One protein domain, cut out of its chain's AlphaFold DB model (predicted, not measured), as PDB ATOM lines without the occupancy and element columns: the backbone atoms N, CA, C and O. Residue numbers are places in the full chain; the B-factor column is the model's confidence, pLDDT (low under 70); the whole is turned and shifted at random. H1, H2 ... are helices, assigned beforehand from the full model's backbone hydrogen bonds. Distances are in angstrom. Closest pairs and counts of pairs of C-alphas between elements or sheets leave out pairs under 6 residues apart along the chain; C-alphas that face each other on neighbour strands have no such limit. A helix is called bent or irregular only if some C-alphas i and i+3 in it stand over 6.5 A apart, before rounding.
ATOM      1  N   GLY A 354     227.635 165.451 271.078       96.12
ATOM      2  CA  GLY A 354     226.536 166.276 270.571       96.12
ATOM      3  C   GLY A 354     226.266 167.501 271.447       96.12
ATOM      4  O   GLY A 354     226.155 168.629 270.960       96.12
ATOM      5  N   GLY A 355     226.214 167.325 272.768       96.62
ATOM      6  CA  GLY A 355     226.075 168.444 273.688       96.62
ATOM      7  C   GLY A 355     227.330 169.306 273.791       96.62
ATOM      8  O   GLY A 355     227.191 170.509 274.013       96.62
ATOM      9  N   HIS A 356     228.531 168.755 273.584       95.56
ATOM     10  CA  HIS A 356     229.753 169.554 273.463       95.56
ATOM     11  C   HIS A 356     229.688 170.500 272.259       95.56
ATOM     12  O   HIS A 356     229.876 171.703 272.448       95.56
ATOM     13  N   LEU A 357     229.325 169.995 271.073       96.69
ATOM     14  CA  LEU A 357     229.107 170.813 269.875       96.69
ATOM     15  C   LEU A 357     228.046 171.893 270.113       96.69
ATOM     16  O   LEU A 357     228.286 173.070 269.853       96.69
ATOM     17  N   PHE A 358     226.889 171.515 270.664       97.56
ATOM     18  CA  PHE A 358     225.806 172.458 270.943       97.56
ATOM     19  C   PHE A 358     226.249 173.589 271.884       97.56
ATOM     20  O   PHE A 358     226.004 174.764 271.610       97.56
ATOM     21  N   ARG A 359     226.933 173.249 272.988       96.94
ATOM     22  CA  ARG A 359     227.460 174.238 273.944       96.94
ATOM     23  C   ARG A 359     228.521 175.131 273.299       96.94
ATOM     24  O   ARG A 359     228.531 176.326 273.585       96.94
ATOM     25  N   ALA A 360     229.378 174.573 272.443       96.88
ATOM     26  CA  ALA A 360     230.396 175.321 271.713       96.88
ATOM     27  C   ALA A 360     229.766 176.374 270.794       96.88
ATOM     28  O   ALA A 360     230.032 177.559 270.975       96.88
ATOM     29  N   PHE A 361     228.860 175.975 269.896       97.50
ATOM     30  CA  PHE A 361     228.198 176.914 268.987       97.50
ATOM     31  C   PHE A 361     227.351 177.948 269.731       97.50
ATOM     32  O   PHE A 361     227.418 179.129 269.409       97.50
ATOM     33  N   LYS A 362     226.614 177.545 270.777       97.19
ATOM     34  CA  LYS A 362     225.825 178.487 271.589       97.19
ATOM     35  C   LYS A 362     226.703 179.545 272.268       97.19
ATOM     36  O   LYS A 362     226.255 180.672 272.457       97.19
ATOM     37  N   LYS A 363     227.926 179.181 272.668       97.50
ATOM     38  CA  LYS A 363     228.883 180.098 273.302       97.50
ATOM     39  C   LYS A 363     229.623 180.969 272.281       97.50
ATOM     40  O   LYS A 363     229.904 182.124 272.583       97.50
ATOM     41  N   TYR A 364     229.927 180.420 271.108       97.31
ATOM     42  CA  TYR A 364     230.767 181.039 270.083       97.31
ATOM     43  C   TYR A 364     230.128 180.904 268.684       97.31
ATOM     44  O   TYR A 364     230.632 180.171 267.830       97.31
ATOM     45  N   PRO A 365     229.008 181.596 268.414       95.56
ATOM     46  CA  PRO A 365     228.310 181.489 267.127       95.56
ATOM     47  C   PRO A 365     229.173 181.954 265.939       95.56
ATOM     48  O   PRO A 365     229.055 181.419 264.837       95.56
ATOM     49  N   HIS A 366     230.119 182.874 266.169       92.88
ATOM     50  CA  HIS A 366     231.069 183.391 265.169       92.88
ATOM     51  C   HIS A 366     232.067 182.350 264.634       92.88
ATOM     52  O   HIS A 366     232.839 182.654 263.718       92.88
ATOM     53  N   MET A 367     232.085 181.139 265.208       95.00
ATOM     54  CA  MET A 367     232.850 180.002 264.692       95.00
ATOM     55  C   MET A 367     232.378 179.566 263.303       95.00
ATOM     56  O   MET A 367     233.182 179.017 262.555       95.00
ATOM     57  N   ILE A 368     231.108 179.808 262.961       95.88
ATOM     58  CA  ILE A 368     230.556 179.540 261.629       95.88
ATOM     59  C   ILE A 368     230.964 180.708 260.712       95.88
ATOM     60  O   ILE A 368     230.494 181.831 260.919       95.88
ATOM     61  N   PRO A 369     231.831 180.501 259.701       94.50
ATOM     62  CA  PRO A 369     232.421 181.579 258.903       94.50
ATOM     63  C   PRO A 369     231.471 182.086 257.803       94.50
ATOM     64  O   PRO A 369     231.859 182.217 256.645       94.50
ATOM     65  N   ARG A 370     230.217 182.378 258.159       92.75
ATOM     66  CA  ARG A 370     229.115 182.683 257.232       92.75
ATOM     67  C   ARG A 370     229.377 183.875 256.308       92.75
ATOM     68  O   ARG A 370     229.046 183.813 255.133       92.75
ATOM     69  N   GLU A 371     230.046 184.914 256.799       90.44
ATOM     70  CA  GLU A 371     230.320 186.128 256.014       90.44
ATOM     71  C   GLU A 371     231.369 185.900 254.917       90.44
ATOM     72  O   GLU A 371     231.284 186.489 253.843       90.44
ATOM     73  N   ALA A 372     232.352 185.031 255.170       89.44
ATOM     74  CA  ALA A 372     233.400 184.683 254.210       89.44
ATOM     75  C   ALA A 372     232.992 183.489 253.327       89.44
ATOM     76  O   ALA A 372     233.357 183.417 252.154       89.44
ATOM     77  N   CYS A 373     232.211 182.557 253.878       89.62
ATOM     78  CA  CYS A 373     231.720 181.354 253.216       89.62
ATOM     79  C   CYS A 373     230.240 181.121 253.576       89.62
ATOM     80  O   CYS A 373     229.943 180.396 254.534       89.62
ATOM     81  N   PRO A 374     229.296 181.702 252.809       89.25
ATOM     82  CA  PRO A 374     227.862 181.579 253.081       89.25
ATOM     83  C   PRO A 374     227.359 180.133 253.150       89.25
ATOM     84  O   PRO A 374     226.516 179.819 253.983       89.25
ATOM     85  N   SER A 375     227.929 179.213 252.363       89.06
ATOM     86  CA  SER A 375     227.561 177.788 252.385       89.06
ATOM     87  C   SER A 375     227.890 177.075 253.704       89.06
ATOM     88  O   SER A 375     227.382 175.980 253.949       89.06
ATOM     89  N   SER A 376     228.681 177.687 254.597       92.94
ATOM     90  CA  SER A 376     228.955 177.135 255.932       92.94
ATOM     91  C   SER A 376     227.698 176.971 256.792       92.94
ATOM     92  O   SER A 376     227.708 176.141 257.698       92.94
ATOM     93  N   VAL A 377     226.595 177.663 256.476       94.94
ATOM     94  CA  VAL A 377     225.297 177.484 257.153       94.94
ATOM     95  C   VAL A 377     224.690 176.092 256.929       94.94
ATOM     96  O   VAL A 377     223.894 175.630 257.740       94.94
ATOM     97  N   PHE A 378     225.108 175.381 255.877       94.38
ATOM     98  CA  PHE A 378     224.578 174.067 255.500       94.38
ATOM     99  C   PHE A 378     225.289 172.884 256.175       94.38
ATOM    100  O   PHE A 378     225.009 171.725 255.860       94.38
ATOM    101  N   PHE A 379     226.221 173.134 257.098       95.50
ATOM    102  CA  PHE A 379     227.079 172.092 257.674       95.50
ATOM    103  C   PHE A 379     226.333 170.966 258.414       95.50
ATOM    104  O   PHE A 379     226.907 169.903 258.630       95.50
ATOM    105  N   LEU A 380     225.064 171.171 258.789       96.38
ATOM    106  CA  LEU A 380     224.232 170.190 259.500       96.38
ATOM    107  C   LEU A 380     223.175 169.494 258.633       96.38
ATOM    108  O   LEU A 380     222.412 168.678 259.152       96.38
ATOM    109  N   LEU A 381     223.118 169.776 257.329       94.25
ATOM    110  CA  LEU A 381     222.084 169.200 256.465       94.25
ATOM    111  C   LEU A 381     222.226 167.684 256.291       94.25
ATOM    112  O   LEU A 381     221.238 166.950 256.308       94.25
ATOM    113  N   ASN A 382     223.459 167.205 256.134       92.88
ATOM    114  CA  ASN A 382     223.790 165.787 256.125       92.88
ATOM    115  C   ASN A 382     225.207 165.556 256.688       92.88
ATOM    116  O   ASN A 382     225.980 166.491 256.903       92.88
ATOM    117  N   LEU A 383     225.572 164.287 256.887       93.56
ATOM    118  CA  LEU A 383     226.906 163.911 257.359       93.56
ATOM    119  C   LEU A 383     228.029 164.417 256.443       93.56
ATOM    120  O   LEU A 383     229.085 164.812 256.928       93.56
ATOM    121  N   LYS A 384     227.831 164.369 255.121       90.69
ATOM    122  CA  LYS A 384     228.839 164.786 254.139       90.69
ATOM    123  C   LYS A 384     229.150 166.278 254.292       90.69
ATOM    124  O   LYS A 384     230.320 166.640 254.293       90.69
ATOM    125  N   ASN A 385     228.132 167.124 254.475       91.25
ATOM    126  CA  ASN A 385     228.304 168.544 254.789       91.25
ATOM    127  C   ASN A 385     229.042 168.740 256.126       91.25
ATOM    128  O   ASN A 385     229.907 169.608 256.213       91.25
ATOM    129  N   PHE A 386     228.761 167.917 257.140       95.12
ATOM    130  CA  PHE A 386     229.438 168.014 258.436       95.12
ATOM    131  C   PHE A 386     230.921 167.623 258.362       95.12
ATOM    132  O   PHE A 386     231.774 168.333 258.889       95.12
ATOM    133  N   LYS A 387     231.247 166.526 257.667       91.50
ATOM    134  CA  LYS A 387     232.633 166.090 257.420       91.50
ATOM    135  C   LYS A 387     233.414 167.115 256.601       91.50
ATOM    136  O   LYS A 387     234.572 167.388 256.891       91.50
ATOM    137  N   GLU A 388     232.772 167.719 255.608       88.19
ATOM    138  CA  GLU A 388     233.375 168.803 254.838       88.19
ATOM    139  C   GLU A 388     233.624 170.048 255.699       88.19
ATOM    140  O   GLU A 388     234.686 170.656 255.617       88.19
ATOM    141  N   ALA A 389     232.690 170.413 256.580       92.38
ATOM    142  CA  ALA A 389     232.916 171.493 257.533       92.38
ATOM    143  C   ALA A 389     234.069 171.171 258.496       92.38
ATOM    144  O   ALA A 389     234.886 172.052 258.764       92.38
ATOM    145  N   ALA A 390     234.174 169.920 258.968       92.19
ATOM    146  CA  ALA A 390     235.288 169.427 259.783       92.19
ATOM    147  C   ALA A 390     236.647 169.682 259.120       92.19
ATOM    148  O   ALA A 390     237.538 170.222 259.778       92.19
ATOM    149  N   SER A 391     236.776 169.366 257.827       86.31
ATOM    150  CA  SER A 391     238.019 169.556 257.073       86.31
ATOM    151  C   SER A 391     238.251 170.992 256.594       86.31
ATOM    152  O   SER A 391     239.392 171.377 256.373       86.31
ATOM    153  N   GLN A 392     237.217 171.819 256.440       86.94
ATOM    154  CA  GLN A 392     237.406 173.182 255.930       86.94
ATOM    155  C   GLN A 392     237.609 174.229 257.023       86.94
ATOM    156  O   GLN A 392     238.470 175.093 256.883       86.94
ATOM    157  N   TRP A 393     236.819 174.199 258.099       93.12
ATOM    158  CA  TRP A 393     236.807 175.304 259.068       93.12
ATOM    159  C   TRP A 393     236.516 174.890 260.508       93.12
ATOM    160  O   TRP A 393     237.061 175.492 261.430       93.12
ATOM    161  N   LEU A 394     235.685 173.875 260.737       94.81
ATOM    162  CA  LEU A 394     235.185 173.540 262.069       94.81
ATOM    163  C   LEU A 394     236.317 173.121 263.013       94.81
ATOM    164  O   LEU A 394     236.370 173.610 264.140       94.81
ATOM    165  N   GLY A 395     237.260 172.292 262.553       93.69
ATOM    166  CA  GLY A 395     238.417 171.915 263.368       93.69
ATOM    167  C   GLY A 395     239.288 173.114 263.749       93.69
ATOM    168  O   GLY A 395     239.623 173.281 264.921       93.69
ATOM    169  N   PHE A 396     239.560 174.015 262.800       93.75
ATOM    170  CA  PHE A 396     240.311 175.249 263.056       93.75
ATOM    171  C   PHE A 396     239.580 176.193 264.015       93.75
ATOM    172  O   PHE A 396     240.200 176.761 264.913       93.75
ATOM    173  N   ALA A 397     238.258 176.322 263.885       95.19
ATOM    174  CA  ALA A 397     237.435 177.101 264.804       95.19
ATOM    175  C   ALA A 397     237.490 176.548 266.225       95.19
ATOM    176  O   ALA A 397     237.696 177.308 267.171       95.19
ATOM    177  N   PHE A 398     237.368 175.230 266.389       94.50
ATOM    178  CA  PHE A 398     237.494 174.600 267.701       94.50
ATOM    179  C   PHE A 398     238.893 174.805 268.288       94.50
ATOM    180  O   PHE A 398     239.010 175.168 269.459       94.50
ATOM    181  N   SER A 399     239.952 174.654 267.485       92.69
ATOM    182  CA  SER A 399     241.324 174.939 267.920       92.69
ATOM    183  C   SER A 399     241.503 176.393 268.370       92.69
ATOM    184  O   SER A 399     242.093 176.625 269.427       92.69
ATOM    185  N   LYS A 400     240.965 177.366 267.619       92.25
ATOM    186  CA  LYS A 400     241.031 178.801 267.946       92.25
ATOM    187  C   LYS A 400     240.396 179.109 269.300       92.25
ATOM    188  O   LYS A 400     240.989 179.812 270.115       92.25
ATOM    189  N   GLU A 401     239.233 178.519 269.568       93.81
ATOM    190  CA  GLU A 401     238.497 178.685 270.828       93.81
ATOM    191  C   GLU A 401     238.995 177.761 271.960       93.81
ATOM    192  O   GLU A 401     238.398 177.714 273.039       93.81
ATOM    193  N   LYS A 402     240.105 177.035 271.737       92.94
ATOM    194  CA  LYS A 402     240.724 176.088 272.685       92.94
ATOM    195  C   LYS A 402     239.763 174.983 273.150       92.94
ATOM    196  O   LYS A 402     239.791 174.565 274.308       92.94
ATOM    197  N   LEU A 403     238.899 174.521 272.249       92.69
ATOM    198  CA  LEU A 403     237.966 173.413 272.461       92.69
ATOM    199  C   LEU A 403     238.594 172.070 272.049       92.69
ATOM    200  O   LEU A 403     239.623 172.028 271.375       92.69
ATOM    201  N   ASN A 404     237.983 170.954 272.462       91.69
ATOM    202  CA  ASN A 404     238.471 169.622 272.104       91.69
ATOM    203  C   ASN A 404     238.206 169.353 270.613       91.69
ATOM    204  O   ASN A 404     237.056 169.337 270.193       91.69
ATOM    205  N   THR A 405     239.258 169.112 269.833       92.25
ATOM    206  CA  THR A 405     239.176 168.782 268.397       92.25
ATOM    207  C   THR A 405     239.426 167.314 268.081       92.25
ATOM    208  O   THR A 405     239.289 166.908 266.932       92.25
ATOM    209  N   ARG A 406     239.806 166.496 269.070       90.69
ATOM    210  CA  ARG A 406     240.308 165.131 268.840       90.69
ATOM    211  C   ARG A 406     239.281 164.248 268.132       90.69
ATOM    212  O   ARG A 406     239.668 163.451 267.286       90.69
ATOM    213  N   PHE A 407     237.998 164.442 268.437       92.25
ATOM    214  CA  PHE A 407     236.902 163.688 267.825       92.25
ATOM    215  C   PHE A 407     236.783 163.915 266.307       92.25
ATOM    216  O   PHE A 407     236.246 163.063 265.607       92.25
ATOM    217  N   LEU A 408     237.314 165.030 265.784       92.31
ATOM    218  CA  LEU A 408     237.330 165.330 264.348       92.31
ATOM    219  C   LEU A 408     238.408 164.544 263.585       92.31
ATOM    220  O   LEU A 408     238.333 164.439 262.367       92.31
ATOM    221  N   ASN A 409     239.385 163.958 264.289       90.19
ATOM    222  CA  ASN A 409     240.437 163.135 263.677       90.19
ATOM    223  C   ASN A 409     239.981 161.690 263.413       90.19
ATOM    224  O   ASN A 409     240.716 160.910 262.814       90.19
ATOM    225  N   SER A 410     238.801 161.308 263.911       91.12
ATOM    226  CA  SER A 410     238.219 159.979 263.747       91.12
ATOM    227  C   SER A 410     236.912 160.093 262.982       91.12
ATOM    228  O   SER A 410     235.996 160.806 263.396       91.12
ATOM    229  N   GLU A 411     236.794 159.354 261.880       91.56
ATOM    230  CA  GLU A 411     235.564 159.319 261.089       91.56
ATOM    231  C   GLU A 411     234.363 158.862 261.932       91.56
ATOM    232  O   GLU A 411     233.283 159.453 261.860       91.56
ATOM    233  N   LEU A 412     234.572 157.850 262.782       94.44
ATOM    234  CA  LEU A 412     233.544 157.298 263.659       94.44
ATOM    235  C   LEU A 412     233.107 158.302 264.733       94.44
ATOM    236  O   LEU A 412     231.912 158.455 264.982       94.44
ATOM    237  N   GLU A 413     234.050 159.006 265.366       94.62
ATOM    238  CA  GLU A 413     233.710 160.003 266.390       94.62
ATOM    239  C   GLU A 413     233.084 161.259 265.770       94.62
ATOM    240  O   GLU A 413     232.135 161.805 266.329       94.62
ATOM    241  N   THR A 414     233.528 161.667 264.578       94.94
ATOM    242  CA  THR A 414     232.915 162.752 263.793       94.94
ATOM    243  C   THR A 414     231.465 162.421 263.443       94.94
ATOM    244  O   THR A 414     230.566 163.237 263.656       94.94
ATOM    245  N   GLN A 415     231.214 161.199 262.960       96.88
ATOM    246  CA  GLN A 415     229.869 160.686 262.697       96.88
ATOM    247  C   GLN A 415     229.003 160.695 263.958       96.88
ATOM    248  O   GLN A 415     227.843 161.112 263.916       96.88
ATOM    249  N   ARG A 416     229.557 160.205 265.070       97.00
ATOM    250  CA  ARG A 416     228.870 160.148 266.359       97.00
ATOM    251  C   ARG A 416     228.491 161.549 266.835       97.00
ATOM    252  O   ARG A 416     227.334 161.765 267.180       97.00
ATOM    253  N   ALA A 417     229.418 162.503 266.776       96.94
ATOM    254  CA  ALA A 417     229.181 163.889 267.162       96.94
ATOM    255  C   ALA A 417     228.050 164.532 266.343       96.94
ATOM    256  O   ALA A 417     227.152 165.156 266.911       96.94
ATOM    257  N   TYR A 418     228.051 164.322 265.023       97.81
ATOM    258  CA  TYR A 418     226.973 164.764 264.139       97.81
ATOM    259  C   TYR A 418     225.621 164.143 264.515       97.81
ATOM    260  O   TYR A 418     224.633 164.862 264.671       97.81
ATOM    261  N   ASN A 419     225.568 162.819 264.683       97.81
ATOM    262  CA  ASN A 419     224.331 162.110 265.006       97.81
ATOM    263  C   ASN A 419     223.758 162.551 266.356       97.81
ATOM    264  O   ASN A 419     222.577 162.874 266.421       97.81
ATOM    265  N   GLU A 420     224.586 162.622 267.402       98.06
ATOM    266  CA  GLU A 420     224.162 163.056 268.739       98.06
ATOM    267  C   GLU A 420     223.669 164.510 268.739       98.06
ATOM    268  O   GLU A 420     222.653 164.822 269.365       98.06
ATOM    269  N   LEU A 421     224.353 165.413 268.021       97.88
ATOM    270  CA  LEU A 421     223.908 166.802 267.884       97.88
ATOM    271  C   LEU A 421     222.555 166.871 267.175       97.88
ATOM    272  O   LEU A 421     221.636 167.525 267.667       97.88
ATOM    273  N   MET A 422     222.413 166.189 266.039       97.56
ATOM    274  CA  MET A 422     221.166 166.223 265.281       97.56
ATOM    275  C   MET A 422     220.021 165.560 266.038       97.56
ATOM    276  O   MET A 422     218.921 166.104 266.039       97.56
ATOM    277  N   GLU A 423     220.255 164.444 266.729       97.00
ATOM    278  CA  GLU A 423     219.253 163.809 267.590       97.00
ATOM    279  C   GLU A 423     218.775 164.770 268.684       97.00
ATOM    280  O   GLU A 423     217.575 164.880 268.941       97.00
ATOM    281  N   LYS A 424     219.704 165.507 269.300       96.81
ATOM    282  CA  LYS A 424     219.376 166.530 270.292       96.81
ATOM    283  C   LYS A 424     218.509 167.640 269.698       96.81
ATOM    284  O   LYS A 424     217.490 167.973 270.294       96.81
ATOM    285  N   LEU A 425     218.880 168.175 268.533       97.38
ATOM    286  CA  LEU A 425     218.132 169.249 267.869       97.38
ATOM    287  C   LEU A 425     216.733 168.809 267.411       97.38
ATOM    288  O   LEU A 425     215.797 169.588 267.521       97.38
ATOM    289  N   HIS A 426     216.546 167.561 266.967       95.81
ATOM    290  CA  HIS A 426     215.214 167.055 266.587       95.81
ATOM    291  C   HIS A 426     214.244 166.953 267.772       95.81
ATOM    292  O   HIS A 426     213.033 166.950 267.569       95.81
ATOM    293  N   LYS A 427     214.757 166.848 269.003       96.50
ATOM    294  CA  LYS A 427     213.938 166.789 270.223       96.50
ATOM    295  C   LYS A 427     213.546 168.171 270.748       96.50
ATOM    296  O   LYS A 427     212.745 168.241 271.678       96.50
ATOM    297  N   PHE A 428     214.115 169.248 270.204       96.75
ATOM    298  CA  PHE A 428     213.797 170.605 270.637       96.75
ATOM    299  C   PHE A 428     212.372 170.973 270.233       96.75
ATOM    300  O   PHE A 428     211.928 170.678 269.123       96.75
ATOM    301  N   LYS A 429     211.671 171.667 271.127       94.94
ATOM    302  CA  LYS A 429     210.468 172.420 270.787       94.94
ATOM    303  C   LYS A 429     210.866 173.870 270.517       94.94
ATOM    304  O   LYS A 429     212.030 174.266 270.597       94.94
ATOM    305  N   GLU A 430     209.875 174.678 270.166       92.94
ATOM    306  CA  GLU A 430     210.080 176.083 269.826       92.94
ATOM    307  C   GLU A 430     210.729 176.880 270.972       92.94
ATOM    308  O   GLU A 430     211.609 177.703 270.728       92.94
ATOM    309  N   ALA A 431     210.372 176.579 272.226       94.75
ATOM    310  CA  ALA A 431     210.952 177.221 273.405       94.75
ATOM    311  C   ALA A 431     212.473 176.998 273.506       94.75
ATOM    312  O   ALA A 431     213.218 177.948 273.728       94.75
ATOM    313  N   GLU A 432     212.951 175.774 273.267       96.19
ATOM    314  CA  GLU A 432     214.378 175.447 273.319       96.19
ATOM    315  C   GLU A 432     215.178 176.133 272.202       96.19
ATOM    316  O   GLU A 432     216.336 176.506 272.410       96.19
ATOM    317  N   PHE A 433     214.580 176.338 271.022       96.12
ATOM    318  CA  PHE A 433     215.194 177.162 269.980       96.12
ATOM    319  C   PHE A 433     215.202 178.647 270.357       96.12
ATOM    320  O   PHE A 433     216.200 179.329 270.128       96.12
ATOM    321  N   ASN A 434     214.134 179.144 270.981       94.44
ATOM    322  CA  ASN A 434     214.038 180.532 271.437       94.44
ATOM    323  C   ASN A 434     215.041 180.869 272.558       94.44
ATOM    324  O   ASN A 434     215.435 182.026 272.693       94.44
ATOM    325  N   ASP A 435     215.543 179.866 273.285       95.69
ATOM    326  CA  ASP A 435     216.633 180.009 274.262       95.69
ATOM    327  C   ASP A 435     218.027 180.233 273.629       95.69
ATOM    328  O   ASP A 435     219.030 180.421 274.343       95.69
ATOM    329  N   ILE A 436     218.142 180.162 272.299       97.25
ATOM    330  CA  ILE A 436     219.362 180.488 271.555       97.25
ATOM    331  C   ILE A 436     219.369 181.995 271.284       97.25
ATOM    332  O   ILE A 436     218.580 182.506 270.498       97.25
ATOM    333  N   LYS A 437     220.288 182.708 271.949       96.38
ATOM    334  CA  LYS A 437     220.379 184.177 271.887       96.38
ATOM    335  C   LYS A 437     220.820 184.709 270.524       96.38
ATOM    336  O   LYS A 437     220.428 185.811 270.160       96.38
ATOM    337  N   ASP A 438     221.673 183.966 269.826       96.31
ATOM    338  CA  ASP A 438     222.165 184.360 268.509       96.31
ATOM    339  C   ASP A 438     221.125 183.991 267.436       96.31
ATOM    340  O   ASP A 438     220.833 182.800 267.271       96.31
ATOM    341  N   PRO A 439     220.542 184.976 266.726       95.88
ATOM    342  CA  PRO A 439     219.468 184.715 265.776       95.88
ATOM    343  C   PRO A 439     219.949 183.869 264.597       95.88
ATOM    344  O   PRO A 439     219.263 182.927 264.222       95.88
ATOM    345  N   ALA A 440     221.155 184.117 264.077       95.94
ATOM    346  CA  ALA A 440     221.702 183.361 262.955       95.94
ATOM    347  C   ALA A 440     221.860 181.872 263.299       95.94
ATOM    348  O   ALA A 440     221.410 181.008 262.547       95.94
ATOM    349  N   LEU A 441     222.441 181.555 264.459       97.00
ATOM    350  CA  LEU A 441     222.590 180.182 264.930       97.00
ATOM    351  C   LEU A 441     221.236 179.505 265.157       97.00
ATOM    352  O   LEU A 441     221.067 178.337 264.797       97.00
ATOM    353  N   ARG A 442     220.272 180.230 265.741       97.25
ATOM    354  CA  ARG A 442     218.903 179.741 265.932       97.25
ATOM    355  C   ARG A 442     218.282 179.346 264.593       97.25
ATOM    356  O   ARG A 442     217.834 178.207 264.467       97.25
ATOM    357  N   THR A 443     218.327 180.233 263.598       96.81
ATOM    358  CA  THR A 443     217.811 179.976 262.246       96.81
ATOM    359  C   THR A 443     218.513 178.781 261.610       96.81
ATOM    360  O   THR A 443     217.845 177.884 261.102       96.81
ATOM    361  N   ILE A 444     219.848 178.700 261.696       97.31
ATOM    362  CA  ILE A 444     220.627 177.580 261.140       97.31
ATOM    363  C   ILE A 444     220.177 176.243 261.736       97.31
ATOM    364  O   ILE A 444     219.939 175.290 260.991       97.31
ATOM    365  N   PHE A 445     220.036 176.146 263.060       97.88
ATOM    366  CA  PHE A 445     219.594 174.904 263.699       97.88
ATOM    367  C   PHE A 445     218.145 174.556 263.350       97.88
ATOM    368  O   PHE A 445     217.876 173.404 263.002       97.88
ATOM    369  N   GLN A 446     217.230 175.529 263.393       96.75
ATOM    370  CA  GLN A 446     215.818 175.317 263.054       96.75
ATOM    371  C   GLN A 446     215.656 174.836 261.610       96.75
ATOM    372  O   GLN A 446     215.033 173.799 261.371       96.75
ATOM    373  N   ARG A 447     216.269 175.540 260.653       96.25
ATOM    374  CA  ARG A 447     216.193 175.182 259.233       96.25
ATOM    375  C   ARG A 447     216.910 173.871 258.930       96.25
ATOM    376  O   ARG A 447     216.401 173.083 258.147       96.25
ATOM    377  N   SER A 448     218.006 173.541 259.620       96.50
ATOM    378  CA  SER A 448     218.660 172.229 259.461       96.50
ATOM    379  C   SER A 448     217.758 171.060 259.881       96.50
ATOM    380  O   SER A 448     217.770 170.008 259.238       96.50
ATOM    381  N   VAL A 449     216.956 171.224 260.940       95.88
ATOM    382  CA  VAL A 449     215.954 170.220 261.346       95.88
ATOM    383  C   VAL A 449     214.798 170.175 260.343       95.88
ATOM    384  O   VAL A 449     214.417 169.089 259.904       95.88
ATOM    385  N   ALA A 450     214.272 171.335 259.934       93.62
ATOM    386  CA  ALA A 450     213.195 171.423 258.945       93.62
ATOM    387  C   ALA A 450     213.577 170.746 257.617       93.62
ATOM    388  O   ALA A 450     212.829 169.904 257.119       93.62
ATOM    389  N   PHE A 451     214.782 171.020 257.116       93.81
ATOM    390  CA  PHE A 451     215.344 170.421 255.908       93.81
ATOM    391  C   PHE A 451     215.349 168.888 255.969       93.81
ATOM    392  O   PHE A 451     214.933 168.209 255.028       93.81
ATOM    393  N   ARG A 452     215.786 168.308 257.093       90.56
ATOM    394  CA  ARG A 452     215.822 166.846 257.262       90.56
ATOM    395  C   ARG A 452     214.436 166.225 257.332       90.56
ATOM    396  O   ARG A 452     214.255 165.120 256.837       90.56
TER     397      ARG A 452
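Overview. This is residues 354 to 452 of the 815 residues of an uncharacterized protein of Gymnopilus dilepis (UniProt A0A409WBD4). One helix, H5, lies like a bar across one end of H1, H7 and the kinked H3, which run off from it at steep or nearly right angles. The short H4 sits at the corner where H5 begins, and the short H6 packs on H7. The printed part has 99 residues with seven named helices, H1 to H7 along the chain, and no named strand: all helix. It is compact, with a radius of gyration of the C-alphas of 12.4 A, and spans 34 by 27 by 22 A.

Arrangement. H1, residues 354 to 363, touches the hub H5, residues 411 to 426, at a steep tilt of 69.6 degrees, only just short of about perpendicular; their closest C-alphas, of Gly 354 and Leu 421, are 3.8 A apart. H2, residues 374 to 378, only just touches H7, residues 439 to 452, with 3 pairs of C-alphas within 8 A, the closest being Val 377 and Ile 444 at 6.1 A. H3, residues 383 to 400, has a kink of 55 degrees near residue 390 and is irregular, with C-alphas 392 and 395 7.6 A apart. Its residues 383 to 387 alone touch H5, about perpendicular at 82 degrees, closest at C-alphas Leu 383 and Tyr 418, 6.8 A. H4, residues 406 to 409, touches H5 only at the corner, closest at C-alphas Phe 407 and Glu 413, 5.1 A. H5 touches H7, about perpendicular at 81 degrees, closest at C-alphas His 426 and Val 449, 6.2 A. H6, residues 430 to 434, touches H7, closest at C-alphas Phe 433 and Arg 442, 6.1 A. Every O i to N i+4 pair is within hydrogen-bond range in H1, H5, H6 and H7; H3 has 11 of 14, H2 has 0 of 1 but 2 of 2 O i to N i+3 pairs, and H4 is too short for an i+4 pair.

Along the chain. H1 begins at C-alpha 354 (226.536, 166.276, 270.571), and H7 ends at C-alpha 452 (215.822, 166.846, 257.262). From first to last C-alpha, H3 measures 23.1 A, H5 22.5 A and H7 20.1 A.

Size, cuts and confidence. The C-alphas farthest apart, of Asn 409 and Ala 431, are 34.1 A apart. The printed part has no cut; the link from H1 to H2 is short and the others are tight. No printed residue is under 70 in pLDDT.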